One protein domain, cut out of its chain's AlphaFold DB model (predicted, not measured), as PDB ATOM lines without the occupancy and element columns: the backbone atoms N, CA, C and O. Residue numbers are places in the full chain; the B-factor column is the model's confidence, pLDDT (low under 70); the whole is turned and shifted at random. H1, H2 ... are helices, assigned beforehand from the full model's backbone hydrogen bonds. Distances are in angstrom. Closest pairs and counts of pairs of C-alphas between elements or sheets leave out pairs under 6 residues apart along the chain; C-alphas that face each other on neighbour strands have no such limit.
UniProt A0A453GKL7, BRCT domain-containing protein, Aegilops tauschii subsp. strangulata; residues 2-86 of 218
ATOM      1  N   ILE A   2     -40.385  -0.504  -2.627       62.12
ATOM      2  CA  ILE A   2     -40.598  -0.919  -4.034       62.12
ATOM      3  C   ILE A   2     -39.449  -0.521  -4.982       62.12
ATOM      4  O   ILE A   2     -38.950  -1.367  -5.712       62.12
ATOM      5  N   LEU A   3     -38.951   0.722  -4.929       62.91
ATOM      6  CA  LEU A   3     -37.857   1.175  -5.813       62.91
ATOM      7  C   LEU A   3     -36.552   0.373  -5.638       62.91
ATOM      8  O   LEU A   3     -35.804   0.192  -6.595       62.91
ATOM      9  N   MET A   4     -36.320  -0.185  -4.443       58.88
ATOM     10  CA  MET A   4     -35.165  -1.048  -4.170       58.88
ATOM     11  C   MET A   4     -35.240  -2.386  -4.919       58.88
ATOM     12  O   MET A   4     -34.200  -2.924  -5.278       58.88
ATOM     13  N   HIS A   5     -36.445  -2.895  -5.211       62.72
ATOM     14  CA  HIS A   5     -36.622  -4.127  -5.992       62.72
ATOM     15  C   HIS A   5     -36.234  -3.945  -7.464       62.72
ATOM     16  O   HIS A   5     -35.841  -4.906  -8.116       62.72
ATOM     17  N   PHE A   6     -36.304  -2.712  -7.971       68.00
ATOM     18  CA  PHE A   6     -35.888  -2.370  -9.330       68.00
ATOM     19  C   PHE A   6     -34.422  -1.938  -9.428       68.00
ATOM     20  O   PHE A   6     -33.943  -1.681 -10.527       68.00
ATOM     21  N   GLY A   7     -33.706  -1.831  -8.299       67.19
ATOM     22  CA  GLY A   7     -32.319  -1.355  -8.272       67.19
ATOM     23  C   GLY A   7     -32.144   0.076  -8.791       67.19
ATOM     24  O   GLY A   7     -31.033   0.461  -9.148       67.19
ATOM     25  N   LEU A   8     -33.226   0.861  -8.861       71.62
ATOM     26  CA  LEU A   8     -33.199   2.205  -9.432       71.62
ATOM     27  C   LEU A   8     -33.061   3.270  -8.342       71.62
ATOM     28  O   LEU A   8     -33.761   3.207  -7.324       71.62
ATOM     29  N   PRO A   9     -32.181   4.264  -8.547       78.38
ATOM     30  CA  PRO A   9     -32.021   5.353  -7.602       78.38
ATOM     31  C   PRO A   9     -33.249   6.267  -7.615       78.38
ATOM     32  O   PRO A   9     -33.887   6.488  -8.646       78.38
ATOM     33  N   VAL A  10     -33.558   6.843  -6.455       85.94
ATOM     34  CA  VAL A  10     -34.509   7.953  -6.361       85.94
ATOM     35  C   VAL A  10     -33.818   9.196  -6.916       85.94
ATOM     36  O   VAL A  10     -32.744   9.562  -6.437       85.94
ATOM     37  N   ALA A  11     -34.426   9.841  -7.913       89.69
ATOM     38  CA  ALA A  11     -33.918  11.100  -8.446       89.69
ATOM     39  C   ALA A  11     -33.886  12.176  -7.349       89.69
ATOM     40  O   ALA A  11     -34.825  12.303  -6.559       89.69
ATOM     41  N   THR A  12     -32.812  12.965  -7.306       88.81
ATOM     42  CA  THR A  12     -32.666  14.040  -6.308       88.81
ATOM     43  C   THR A  12     -33.327  15.339  -6.759       88.81
ATOM     44  O   THR A  12     -33.689  16.185  -5.940       88.81
ATOM     45  N   THR A  13     -33.524  15.479  -8.071       91.94
ATOM     46  CA  THR A  13     -34.147  16.631  -8.720       91.94
ATOM     47  C   THR A  13     -35.164  16.182  -9.766       91.94
ATOM     48  O   THR A  13     -35.087  15.073 -10.292       91.94
ATOM     49  N   ILE A  14     -36.112  17.059 -10.109       95.44
ATOM     50  CA  ILE A  14     -37.099  16.766 -11.155       95.44
ATOM     51  C   ILE A  14     -36.453  16.651 -12.537       95.44
ATOM     52  O   ILE A  14     -36.883  15.828 -13.334       95.44
ATOM     53  N   SER A  15     -35.375  17.388 -12.807       91.81
ATOM     54  CA  SER A  15     -34.645  17.286 -14.077       91.81
ATOM     55  C   SER A  15     -34.016  15.915 -14.339       91.81
ATOM     56  O   SER A  15     -33.736  15.591 -15.487       91.81
ATOM     57  N   GLU A  16     -33.788  15.123 -13.290       92.75
ATOM     58  CA  GLU A  16     -33.259  13.754 -13.371       92.75
ATOM     59  C   GLU A  16     -34.373  12.694 -13.321       92.75
ATOM     60  O   GLU A  16     -34.111  11.504 -13.493       92.75
ATOM     61  N   ALA A  17     -35.612  13.102 -13.037       93.38
ATOM     62  CA  ALA A  17     -36.721  12.191 -12.814       93.38
ATOM     63  C   ALA A  17     -37.399  11.799 -14.133       93.38
ATOM     64  O   ALA A  17     -37.666  12.636 -14.991       93.38
ATOM     65  N   THR A  18     -37.754  10.520 -14.261       93.50
ATOM     66  CA  THR A  18     -38.616  10.041 -15.355       93.50
ATOM     67  C   THR A  18     -40.096  10.110 -14.996       93.50
ATOM     68  O   THR A  18     -40.927  10.264 -15.879       93.50
ATOM     69  N   HIS A  19     -40.422  10.002 -13.707       95.75
ATOM     70  CA  HIS A  19     -41.774  10.063 -13.162       95.75
ATOM     71  C   HIS A  19     -41.749  10.860 -11.863       95.75
ATOM     72  O   HIS A  19     -40.803  10.761 -11.077       95.75
ATOM     73  N   PHE A  20     -42.813  11.611 -11.607       97.06
ATOM     74  CA  PHE A  20     -43.032  12.286 -10.339       97.06
ATOM     75  C   PHE A  20     -44.246  11.675  -9.639       97.06
ATOM     76  O   PHE A  20     -45.347  11.664 -10.182       97.06
ATOM     77  N   VAL A  21     -44.056  11.146  -8.431       96.31
ATOM     78  CA  VAL A  21     -45.126  10.473  -7.683       96.31
ATOM     79  C   VAL A  21     -45.781  11.462  -6.722       96.31
ATOM     80  O   VAL A  21     -45.097  12.074  -5.902       96.31
ATOM     81  N   ALA A  22     -47.102  11.612  -6.806       96.31
ATOM     82  CA  ALA A  22     -47.873  12.500  -5.944       96.31
ATOM     83  C   ALA A  22     -49.304  11.985  -5.723       96.31
ATOM     84  O   ALA A  22     -49.952  11.488  -6.639       96.31
ATOM     85  N   GLU A  23     -49.830  12.169  -4.509       94.19
ATOM     86  CA  GLU A  23     -51.223  11.825  -4.184       94.19
ATOM     87  C   GLU A  23     -52.222  12.923  -4.558       94.19
ATOM     88  O   GLU A  23     -53.362  12.638  -4.920       94.19
ATOM     89  N   LYS A  24     -51.816  14.191  -4.425       96.19
ATOM     90  CA  LYS A  24     -52.689  15.361  -4.584       96.19
ATOM     91  C   LYS A  24     -51.994  16.463  -5.356       96.19
ATOM     92  O   LYS A  24     -50.765  16.567  -5.358       96.19
ATOM     93  N   PHE A  25     -52.790  17.330  -5.972       97.94
ATOM     94  CA  PHE A  25     -52.254  18.495  -6.651       97.94
ATOM     95  C   PHE A  25     -51.924  19.614  -5.656       97.94
ATOM     96  O   PHE A  25     -52.785  20.106  -4.925       97.94
ATOM     97  N   ALA A  26     -50.680  20.083  -5.691       96.62
ATOM     98  CA  ALA A  26     -50.246  21.298  -5.016       96.62
ATOM     99  C   ALA A  26     -49.207  22.017  -5.880       96.62
ATOM    100  O   ALA A  26     -48.349  21.372  -6.475       96.62
ATOM    101  N   ARG A  27     -49.246  23.356  -5.920       96.44
ATOM    102  CA  ARG A  27     -48.274  24.186  -6.660       96.44
ATOM    103  C   ARG A  27     -46.929  24.288  -5.924       96.44
ATOM    104  O   ARG A  27     -46.468  25.375  -5.593       96.44
ATOM    105  N   THR A  28     -46.325  23.147  -5.619       97.31
ATOM    106  CA  THR A  28     -44.958  23.064  -5.099       97.31
ATOM    107  C   THR A  28     -43.954  23.238  -6.238       97.31
ATOM    108  O   THR A  28     -44.308  23.083  -7.408       97.31
ATOM    109  N   LYS A  29     -42.688  23.523  -5.901       96.69
ATOM    110  CA  LYS A  29     -41.594  23.588  -6.882       96.69
ATOM    111  C   LYS A  29     -41.575  22.341  -7.774       96.69
ATOM    112  O   LYS A  29     -41.682  22.463  -8.986       96.69
ATOM    113  N   ASN A  30     -41.529  21.162  -7.157       97.25
ATOM    114  CA  ASN A  30     -41.381  19.899  -7.874       97.25
ATOM    115  C   ASN A  30     -42.578  19.584  -8.785       97.25
ATOM    116  O   ASN A  30     -42.386  19.127  -9.905       97.25
ATOM    117  N   MET A  31     -43.808  19.876  -8.340       98.50
ATOM    118  CA  MET A  31     -44.999  19.693  -9.178       98.50
ATOM    119  C   MET A  31     -44.955  20.605 -10.407       98.50
ATOM    120  O   MET A  31     -45.197  20.156 -11.522       98.50
ATOM    121  N   LEU A  32     -44.637  21.889 -10.213       98.69
ATOM    122  CA  LEU A  32     -44.581  22.849 -11.313       98.69
ATOM    123  C   LEU A  32     -43.431  22.543 -12.280       98.69
ATOM    124  O   LEU A  32     -43.626  22.658 -13.484       98.69
ATOM    125  N   GLU A  33     -42.267  22.118 -11.786       98.50
ATOM    126  CA  GLU A  33     -41.164  21.656 -12.638       98.50
ATOM    127  C   GLU A  33     -41.574  20.423 -13.452       98.50
ATOM    128  O   GLU A  33     -41.394  20.419 -14.668       98.50
ATOM    129  N   ALA A  34     -42.206  19.424 -12.824       98.56
ATOM    130  CA  ALA A  34     -42.634  18.208 -13.513       98.56
ATOM    131  C   ALA A  34     -43.651  18.529 -14.616       98.56
ATOM    132  O   ALA A  34     -43.494  18.098 -15.756       98.56
ATOM    133  N   MET A  35     -44.643  19.369 -14.307       98.75
ATOM    134  CA  MET A  35     -45.632  19.818 -15.285       98.75
ATOM    135  C   MET A  35     -45.025  20.660 -16.410       98.75
ATOM    136  O   MET A  35     -45.434  20.519 -17.558       98.75
ATOM    137  N   ALA A  36     -44.064  21.536 -16.105       98.62
ATOM    138  CA  ALA A  36     -43.396  22.362 -17.108       98.62
ATOM    139  C   ALA A  36     -42.578  21.518 -18.096       98.62
ATOM    140  O   ALA A  36     -42.564  21.824 -19.286       98.62
ATOM    141  N   MET A  37     -41.948  20.448 -17.602       98.31
ATOM    142  CA  MET A  37     -41.135  19.519 -18.390       98.31
ATOM    143  C   MET A  37     -41.948  18.405 -19.066       98.31
ATOM    144  O   MET A  37     -41.401  17.665 -19.878       98.31
ATOM    145  N   GLY A  38     -43.234  18.256 -18.730       97.94
ATOM    146  CA  GLY A  38     -44.064  17.147 -19.208       97.94
ATOM    147  C   GLY A  38     -43.730  15.794 -18.569       97.94
ATOM    148  O   GLY A  38     -44.083  14.753 -19.114       97.94
ATOM    149  N   ILE A  39     -43.068  15.781 -17.410       97.75
ATOM    150  CA  ILE A  39     -42.783  14.544 -16.674       97.75
ATOM    151  C   ILE A  39     -44.106  13.959 -16.156       97.75
ATOM    152  O   ILE A  39     -44.855  14.679 -15.486       97.75
ATOM    153  N   PRO A  40     -44.404  12.672 -16.416       97.69
ATOM    154  CA  PRO A  40     -45.592  12.018 -15.890       97.69
ATOM    155  C   PRO A  40     -45.732  12.195 -14.376       97.69
ATOM    156  O   PRO A  40     -44.856  11.802 -13.603       97.69
ATOM    157  N   VAL A  41     -46.860  12.771 -13.957       98.25
ATOM    158  CA  VAL A  41     -47.237  12.868 -12.545       98.25
ATOM    159  C   VAL A  41     -48.200  11.732 -12.237       98.25
ATOM    160  O   VAL A  41     -49.336  11.748 -12.709       98.25
ATOM    161  N   VAL A  42     -47.752  10.744 -11.468       98.00
ATOM    162  CA  VAL A  42     -48.479   9.491 -11.209       98.00
ATOM    163  C   VAL A  42     -48.852   9.339  -9.739       98.00
ATOM    164  O   VAL A  42     -48.225   9.931  -8.860       98.00
ATOM    165  N   THR A  43     -49.872   8.535  -9.456       97.19
ATOM    166  CA  THR A  43     -50.238   8.164  -8.083       97.19
ATOM    167  C   THR A  43     -49.287   7.099  -7.514       97.19
ATOM    168  O   THR A  43     -48.652   6.368  -8.280       97.19
ATOM    169  N   PRO A  44     -49.199   6.946  -6.176       94.69
ATOM    170  CA  PRO A  44     -48.414   5.873  -5.553       94.69
ATOM    171  C   PRO A  44     -48.775   4.467  -6.048       94.69
ATOM    172  O   PRO A  44     -47.889   3.625  -6.182       94.69
ATOM    173  N   SER A  45     -50.039   4.239  -6.420       95.12
ATOM    174  CA  SER A  45     -50.509   2.953  -6.949       95.12
ATOM    175  C   SER A  45     -49.796   2.511  -8.228       95.12
ATOM    176  O   SER A  45     -49.720   1.317  -8.495       95.12
ATOM    177  N   TRP A  46     -49.220   3.434  -9.009       95.56
ATOM    178  CA  TRP A  46     -48.371   3.051 -10.139       95.56
ATOM    179  C   TRP A  46     -47.141   2.266  -9.678       95.56
ATOM    180  O   TRP A  46     -46.820   1.227 -10.252       95.56
ATOM    181  N   LEU A  47     -46.473   2.737  -8.618       91.62
ATOM    182  CA  LEU A  47     -45.315   2.047  -8.055       91.62
ATOM    183  C   LEU A  47     -45.724   0.695  -7.472       91.62
ATOM    184  O   LEU A  47     -45.029  -0.287  -7.705       91.62
ATOM    185  N   GLU A  48     -46.842   0.633  -6.748       91.56
ATOM    186  CA  GLU A  48     -47.374  -0.614  -6.181       91.56
ATOM    187  C   GLU A  48     -47.600  -1.662  -7.275       91.56
ATOM    188  O   GLU A  48     -47.015  -2.744  -7.216       91.56
ATOM    189  N   CYS A  49     -48.331  -1.303  -8.334       92.25
ATOM    190  CA  CYS A  49     -48.582  -2.203  -9.455       92.25
ATOM    191  C   CYS A  49     -47.304  -2.566 -10.230       92.25
ATOM    192  O   CYS A  49     -47.181  -3.702 -10.685       92.25
ATOM    193  N   CYS A  50     -46.327  -1.657 -10.356       91.00
ATOM    194  CA  CYS A  50     -45.011  -2.020 -10.895       91.00
ATOM    195  C   CYS A  50     -44.347  -3.092 -10.019       91.00
ATOM    196  O   CYS A  50     -43.856  -4.097 -10.530       91.00
ATOM    197  N   GLY A  51     -44.355  -2.903  -8.697       89.31
ATOM    198  CA  GLY A  51     -43.788  -3.846  -7.733       89.31
ATOM    199  C   GLY A  51     -44.412  -5.240  -7.824       89.31
ATOM    200  O   GLY A  51     -43.686  -6.231  -7.850       89.31
ATOM    201  N   GLU A  52     -45.739  -5.314  -7.939       90.31
ATOM    202  CA  GLU A  52     -46.481  -6.568  -8.122       90.31
ATOM    203  C   GLU A  52     -46.156  -7.247  -9.458       90.31
ATOM    204  O   GLU A  52     -45.872  -8.445  -9.495       90.31
ATOM    205  N   ALA A  53     -46.136  -6.478 -10.552       89.94
ATOM    206  CA  ALA A  53     -45.823  -6.980 -11.890       89.94
ATOM    207  C   ALA A  53     -44.332  -7.316 -12.083       89.94
ATOM    208  O   ALA A  53     -43.971  -7.979 -13.056       89.94
ATOM    209  N   ARG A  54     -43.461  -6.856 -11.174       87.12
ATOM    210  CA  ARG A  54     -41.990  -6.919 -11.273       87.12
ATOM    211  C   ARG A  54     -41.438  -6.279 -12.554       87.12
ATOM    212  O   ARG A  54     -40.361  -6.644 -13.020       87.12
ATOM    213  N   CYS A  55     -42.155  -5.310 -13.118       88.19
ATOM    214  CA  CYS A  55     -41.748  -4.531 -14.285       88.19
ATOM    215  C   CYS A  55     -42.405  -3.143 -14.271       88.19
ATOM    216  O   CYS A  55     -43.355  -2.907 -13.525       88.19
ATOM    217  N   PHE A  56     -41.907  -2.223 -15.100       87.50
ATOM    218  CA  PHE A  56     -42.604  -0.961 -15.337       87.50
ATOM    219  C   PHE A  56     -43.825  -1.186 -16.218       87.50
ATOM    220  O   PHE A  56     -43.725  -1.774 -17.296       87.50
ATOM    221  N   ILE A  57     -44.966  -0.682 -15.760       92.44
ATOM    222  CA  ILE A  57     -46.233  -0.721 -16.488       92.44
ATOM    223  C   ILE A  57     -46.579   0.663 -17.035       92.44
ATOM    224  O   ILE A  57     -46.103   1.676 -16.522       92.44
ATOM    225  N   ASP A  58     -47.454   0.697 -18.042       94.50
ATOM    226  CA  ASP A  58     -47.947   1.939 -18.650       94.50
ATOM    227  C   ASP A  58     -48.540   2.887 -17.595       94.50
ATOM    228  O   ASP A  58     -49.510   2.569 -16.897       94.50
ATOM    229  N   GLU A  59     -47.956   4.074 -17.494       94.50
ATOM    230  CA  GLU A  59     -48.267   5.076 -16.483       94.50
ATOM    231  C   GLU A  59     -49.590   5.800 -16.745       94.50
ATOM    232  O   GLU A  59     -50.175   6.382 -15.830       94.50
ATOM    233  N   LYS A  60     -50.113   5.744 -17.978       94.56
ATOM    234  CA  LYS A  60     -51.289   6.520 -18.414       94.56
ATOM    235  C   LYS A  60     -52.523   6.296 -17.546       94.56
ATOM    236  O   LYS A  60     -53.283   7.235 -17.315       94.56
ATOM    237  N   LYS A  61     -52.723   5.070 -17.054       95.06
ATOM    238  CA  LYS A  61     -53.851   4.710 -16.172       95.06
ATOM    239  C   LYS A  61     -53.701   5.244 -14.746       95.06
ATOM    240  O   LYS A  61     -54.676   5.265 -14.004       95.06
ATOM    241  N   TYR A  62     -52.501   5.687 -14.389       97.44
ATOM    242  CA  TYR A  62     -52.124   6.109 -13.048       97.44
ATOM    243  C   TYR A  62     -51.747   7.587 -12.973       97.44
ATOM    244  O   TYR A  62     -51.304   8.044 -11.920       97.44
ATOM    245  N   ILE A  63     -51.925   8.349 -14.061       98.12
ATOM    246  CA  ILE A  63     -51.744   9.801 -14.034       98.12
ATOM    247  C   ILE A  63     -52.625  10.381 -12.927       98.12
ATOM    248  O   ILE A  63     -53.835  10.149 -12.897       98.12
ATOM    249  N   MET A  64     -52.009  11.136 -12.019       98.00
ATOM    250  CA  MET A  64     -52.667  11.709 -10.854       98.00
ATOM    251  C   MET A  64     -53.818  12.622 -11.285       98.00
ATOM    252  O   MET A  64     -53.667  13.478 -12.158       98.00
ATOM    253  N   ARG A  65     -54.982  12.433 -10.656       97.50
ATOM    254  CA  ARG A  65     -56.190  13.231 -10.883       97.50
ATOM    255  C   ARG A  65     -56.664  13.824  -9.565       97.50
ATOM    256  O   ARG A  65     -57.105  13.100  -8.680       97.50
ATOM    257  N   ASP A  66     -56.656  15.147  -9.473       97.25
ATOM    258  CA  ASP A  66     -57.304  15.886  -8.390       97.25
ATOM    259  C   ASP A  66     -58.510  16.625  -8.972       97.25
ATOM    260  O   ASP A  66     -58.410  17.763  -9.427       97.25
ATOM    261  N   THR A  67     -59.662  15.954  -9.022       96.75
ATOM    262  CA  THR A  67     -60.868  16.469  -9.696       96.75
ATOM    263  C   THR A  67     -61.348  17.800  -9.117       96.75
ATOM    264  O   THR A  67     -61.853  18.653  -9.852       96.75
ATOM    265  N   LYS A  68     -61.149  18.017  -7.810       97.25
ATOM    266  CA  LYS A  68     -61.472  19.278  -7.139       97.25
ATOM    267  C   LYS A  68     -60.589  20.404  -7.672       97.25
ATOM    268  O   LYS A  68     -61.119  21.438  -8.083       97.25
ATOM    269  N   LYS A  69     -59.267  20.202  -7.709       97.38
ATOM    270  CA  LYS A  69     -58.318  21.208  -8.209       97.38
ATOM    271  C   LYS A  69     -58.382  21.405  -9.718       97.38
ATOM    272  O   LYS A  69     -58.324  22.548 -10.165       97.38
ATOM    273  N   GLU A  70     -58.577  20.343 -10.492       98.06
ATOM    274  CA  GLU A  70     -58.811  20.408 -11.941       98.06
ATOM    275  C   GLU A  70     -60.019  21.294 -12.269       98.06
ATOM    276  O   GLU A  70     -59.928  22.179 -13.122       98.06
ATOM    277  N   LYS A  71     -61.127  21.147 -11.528       97.88
ATOM    278  CA  LYS A  71     -62.319  21.993 -11.684       97.88
ATOM    279  C   LYS A  71     -62.079  23.440 -11.246       97.88
ATOM    280  O   LYS A  71     -62.507  24.362 -11.939       97.88
ATOM    281  N   GLU A  72     -61.416  23.644 -10.108       96.25
ATOM    282  CA  GLU A  72     -61.102  24.969  -9.553       96.25
ATOM    283  C   GLU A  72     -60.232  25.793 -10.513       96.25
ATOM    284  O   GLU A  72     -60.539  26.948 -10.806       96.25
ATOM    285  N   LEU A  73     -59.173  25.176 -11.039       94.12
ATOM    286  CA  LEU A  73     -58.174  25.820 -11.892       94.12
ATOM    287  C   LEU A  73     -58.472  25.676 -13.391       94.12
ATOM    288  O   LEU A  73     -57.774  26.270 -14.209       94.12
ATOM    289  N   ARG A  74     -59.531  24.938 -13.748       96.94
ATOM    290  CA  ARG A  74     -59.999  24.702 -15.124       96.94
ATOM    291  C   ARG A  74     -58.919  24.101 -16.024       96.94
ATOM    292  O   ARG A  74     -58.677  24.584 -17.128       96.94
ATOM    293  N   PHE A  75     -58.289  23.032 -15.550       97.75
ATOM    294  CA  PHE A  75     -57.302  22.265 -16.308       97.75
ATOM    295  C   PHE A  75     -57.564  20.767 -16.180       97.75
ATOM    296  O   PHE A  75     -58.409  20.335 -15.400       97.75
ATOM    297  N   SER A  76     -56.823  19.978 -16.948       98.38
ATOM    298  CA  SER A  76     -56.774  18.527 -16.813       98.38
ATOM    299  C   SER A  76     -55.311  18.110 -16.760       98.38
ATOM    300  O   SER A  76     -54.553  18.470 -17.662       98.38
ATOM    301  N   MET A  77     -54.914  17.365 -15.726       98.25
ATOM    302  CA  MET A  77     -53.523  16.947 -15.543       98.25
ATOM    303  C   MET A  77     -52.996  16.145 -16.751       98.25
ATOM    304  O   MET A  77     -51.979  16.553 -17.312       98.25
ATOM    305  N   PRO A  78     -53.689  15.097 -17.254       97.94
ATOM    306  CA  PRO A  78     -53.237  14.378 -18.449       97.94
ATOM    307  C   PRO A  78     -53.075  15.266 -19.689       97.94
ATOM    308  O   PRO A  78     -52.126  15.100 -20.453       97.94
ATOM    309  N   VAL A  79     -53.994  16.217 -19.898       98.25
ATOM    310  CA  VAL A  79     -53.950  17.118 -21.061       98.25
ATOM    311  C   VAL A  79     -52.770  18.077 -20.951       98.25
ATOM    312  O   VAL A  79     -52.037  18.236 -21.924       98.25
ATOM    313  N   ALA A  80     -52.562  18.669 -19.773       98.50
ATOM    314  CA  ALA A  80     -51.451  19.575 -19.518       98.50
ATOM    315  C   ALA A  80     -50.102  18.865 -19.729       98.50
ATOM    316  O   ALA A  80     -49.266  19.337 -20.494       98.50
ATOM    317  N   LEU A  81     -49.913  17.679 -19.146       98.38
ATOM    318  CA  LEU A  81     -48.688  16.899 -19.346       98.38
ATOM    319  C   LEU A  81     -48.469  16.557 -20.827       98.38
ATOM    320  O   LEU A  81     -47.384  16.776 -21.358       98.38
ATOM    321  N   SER A  82     -49.517  16.120 -21.536       97.69
ATOM    322  CA  SER A  82     -49.428  15.830 -22.974       97.69
ATOM    323  C   SER A  82     -49.045  17.055 -23.813       97.69
ATOM    324  O   SER A  82     -48.327  16.920 -24.803       97.69
ATOM    325  N   GLN A  83     -49.524  18.247 -23.452       98.50
ATOM    326  CA  GLN A  83     -49.173  19.493 -24.133       98.50
ATOM    327  C   GLN A  83     -47.715  19.881 -23.881       98.50
ATOM    328  O   GLN A  83     -47.008  20.165 -24.849       98.50
ATOM    329  N   ALA A  84     -47.258  19.805 -22.628       98.12
ATOM    330  CA  ALA A  84     -45.877  20.097 -22.252       98.12
ATOM    331  C   ALA A  84     -44.874  19.196 -22.993       98.12
ATOM    332  O   ALA A  84     -43.883  19.695 -23.523       98.12
ATOM    333  N   CYS A  85     -45.175  17.896 -23.133       95.81
ATOM    334  CA  CYS A  85     -44.339  16.963 -23.900       95.81
ATOM    335  C   CYS A  85     -44.227  17.324 -25.386       95.81
ATOM    336  O   CYS A  85     -43.214  17.037 -26.019       95.81
ATOM    337  N   LYS A  86     -45.281  17.901 -25.974       97.31
ATOM    338  CA  LYS A  86     -45.303  18.251 -27.404       97.31
ATOM    339  C   LYS A  86     -44.555  19.543 -27.683       97.31
ATOM    340  O   LYS A  86     -43.939  19.669 -28.738       97.31
TER     341      LYS A  86
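This is residues 2 to 86 of the 218 residues of the protein "BRCT domain-containing protein" of Aegilops tauschii subsp. strangulata (UniProt A0A453GKL7). Two helix pairs, H1 with H3 at one end and H2 crossing H6 toward the other, are joined by a loop-built middle where residues 20 to 21 pair in parallel with residues 41 to 42. H5 sits at the far end, touching no helix. The 85 printed residues, with six named helices, H1 to H6 in order, and no named strand, are all helix in class, elongated at 38 by 23 by 23 A, yet compact, with radius of gyration of the C-alphas 13.0 A.

Start at H3, residues 44 to 53. It touches H1, residues 2 to 5; closest C-alphas Ile 2 and Gly 51, 5.7 A. It only just touches H4, residues 59 to 62, with 3 pairs of C-alphas within 8 A; closest Trp 46 and Tyr 62, 5.6 A. Farther on, H2, residues 29 to 37, touches H6, residues 77 to 86, at a steep tilt of 52 degrees, the same way; closest C-alphas Met 35 and Leu 81, 5.9 A. H5, residues 67 to 73, is close to H6 but not clearly touching. Every O i to N i+4 pair is within hydrogen-bond range in H2, H3, H5 and H6; H1 and H4 are too short for one.

Find C-alpha 44 at (-48.414, 5.873, -5.553); H3 runs 14.6 A from there. H6 runs 14.5 A to C-alpha 86 at (-45.303, 18.251, -27.404).

The C-alphas farthest apart, Gly 7 and Glu 72, are 39.0 A apart. The printed part has no cut; H1 to H2 is a long link. Residues 2 to 7 have pLDDT under 70.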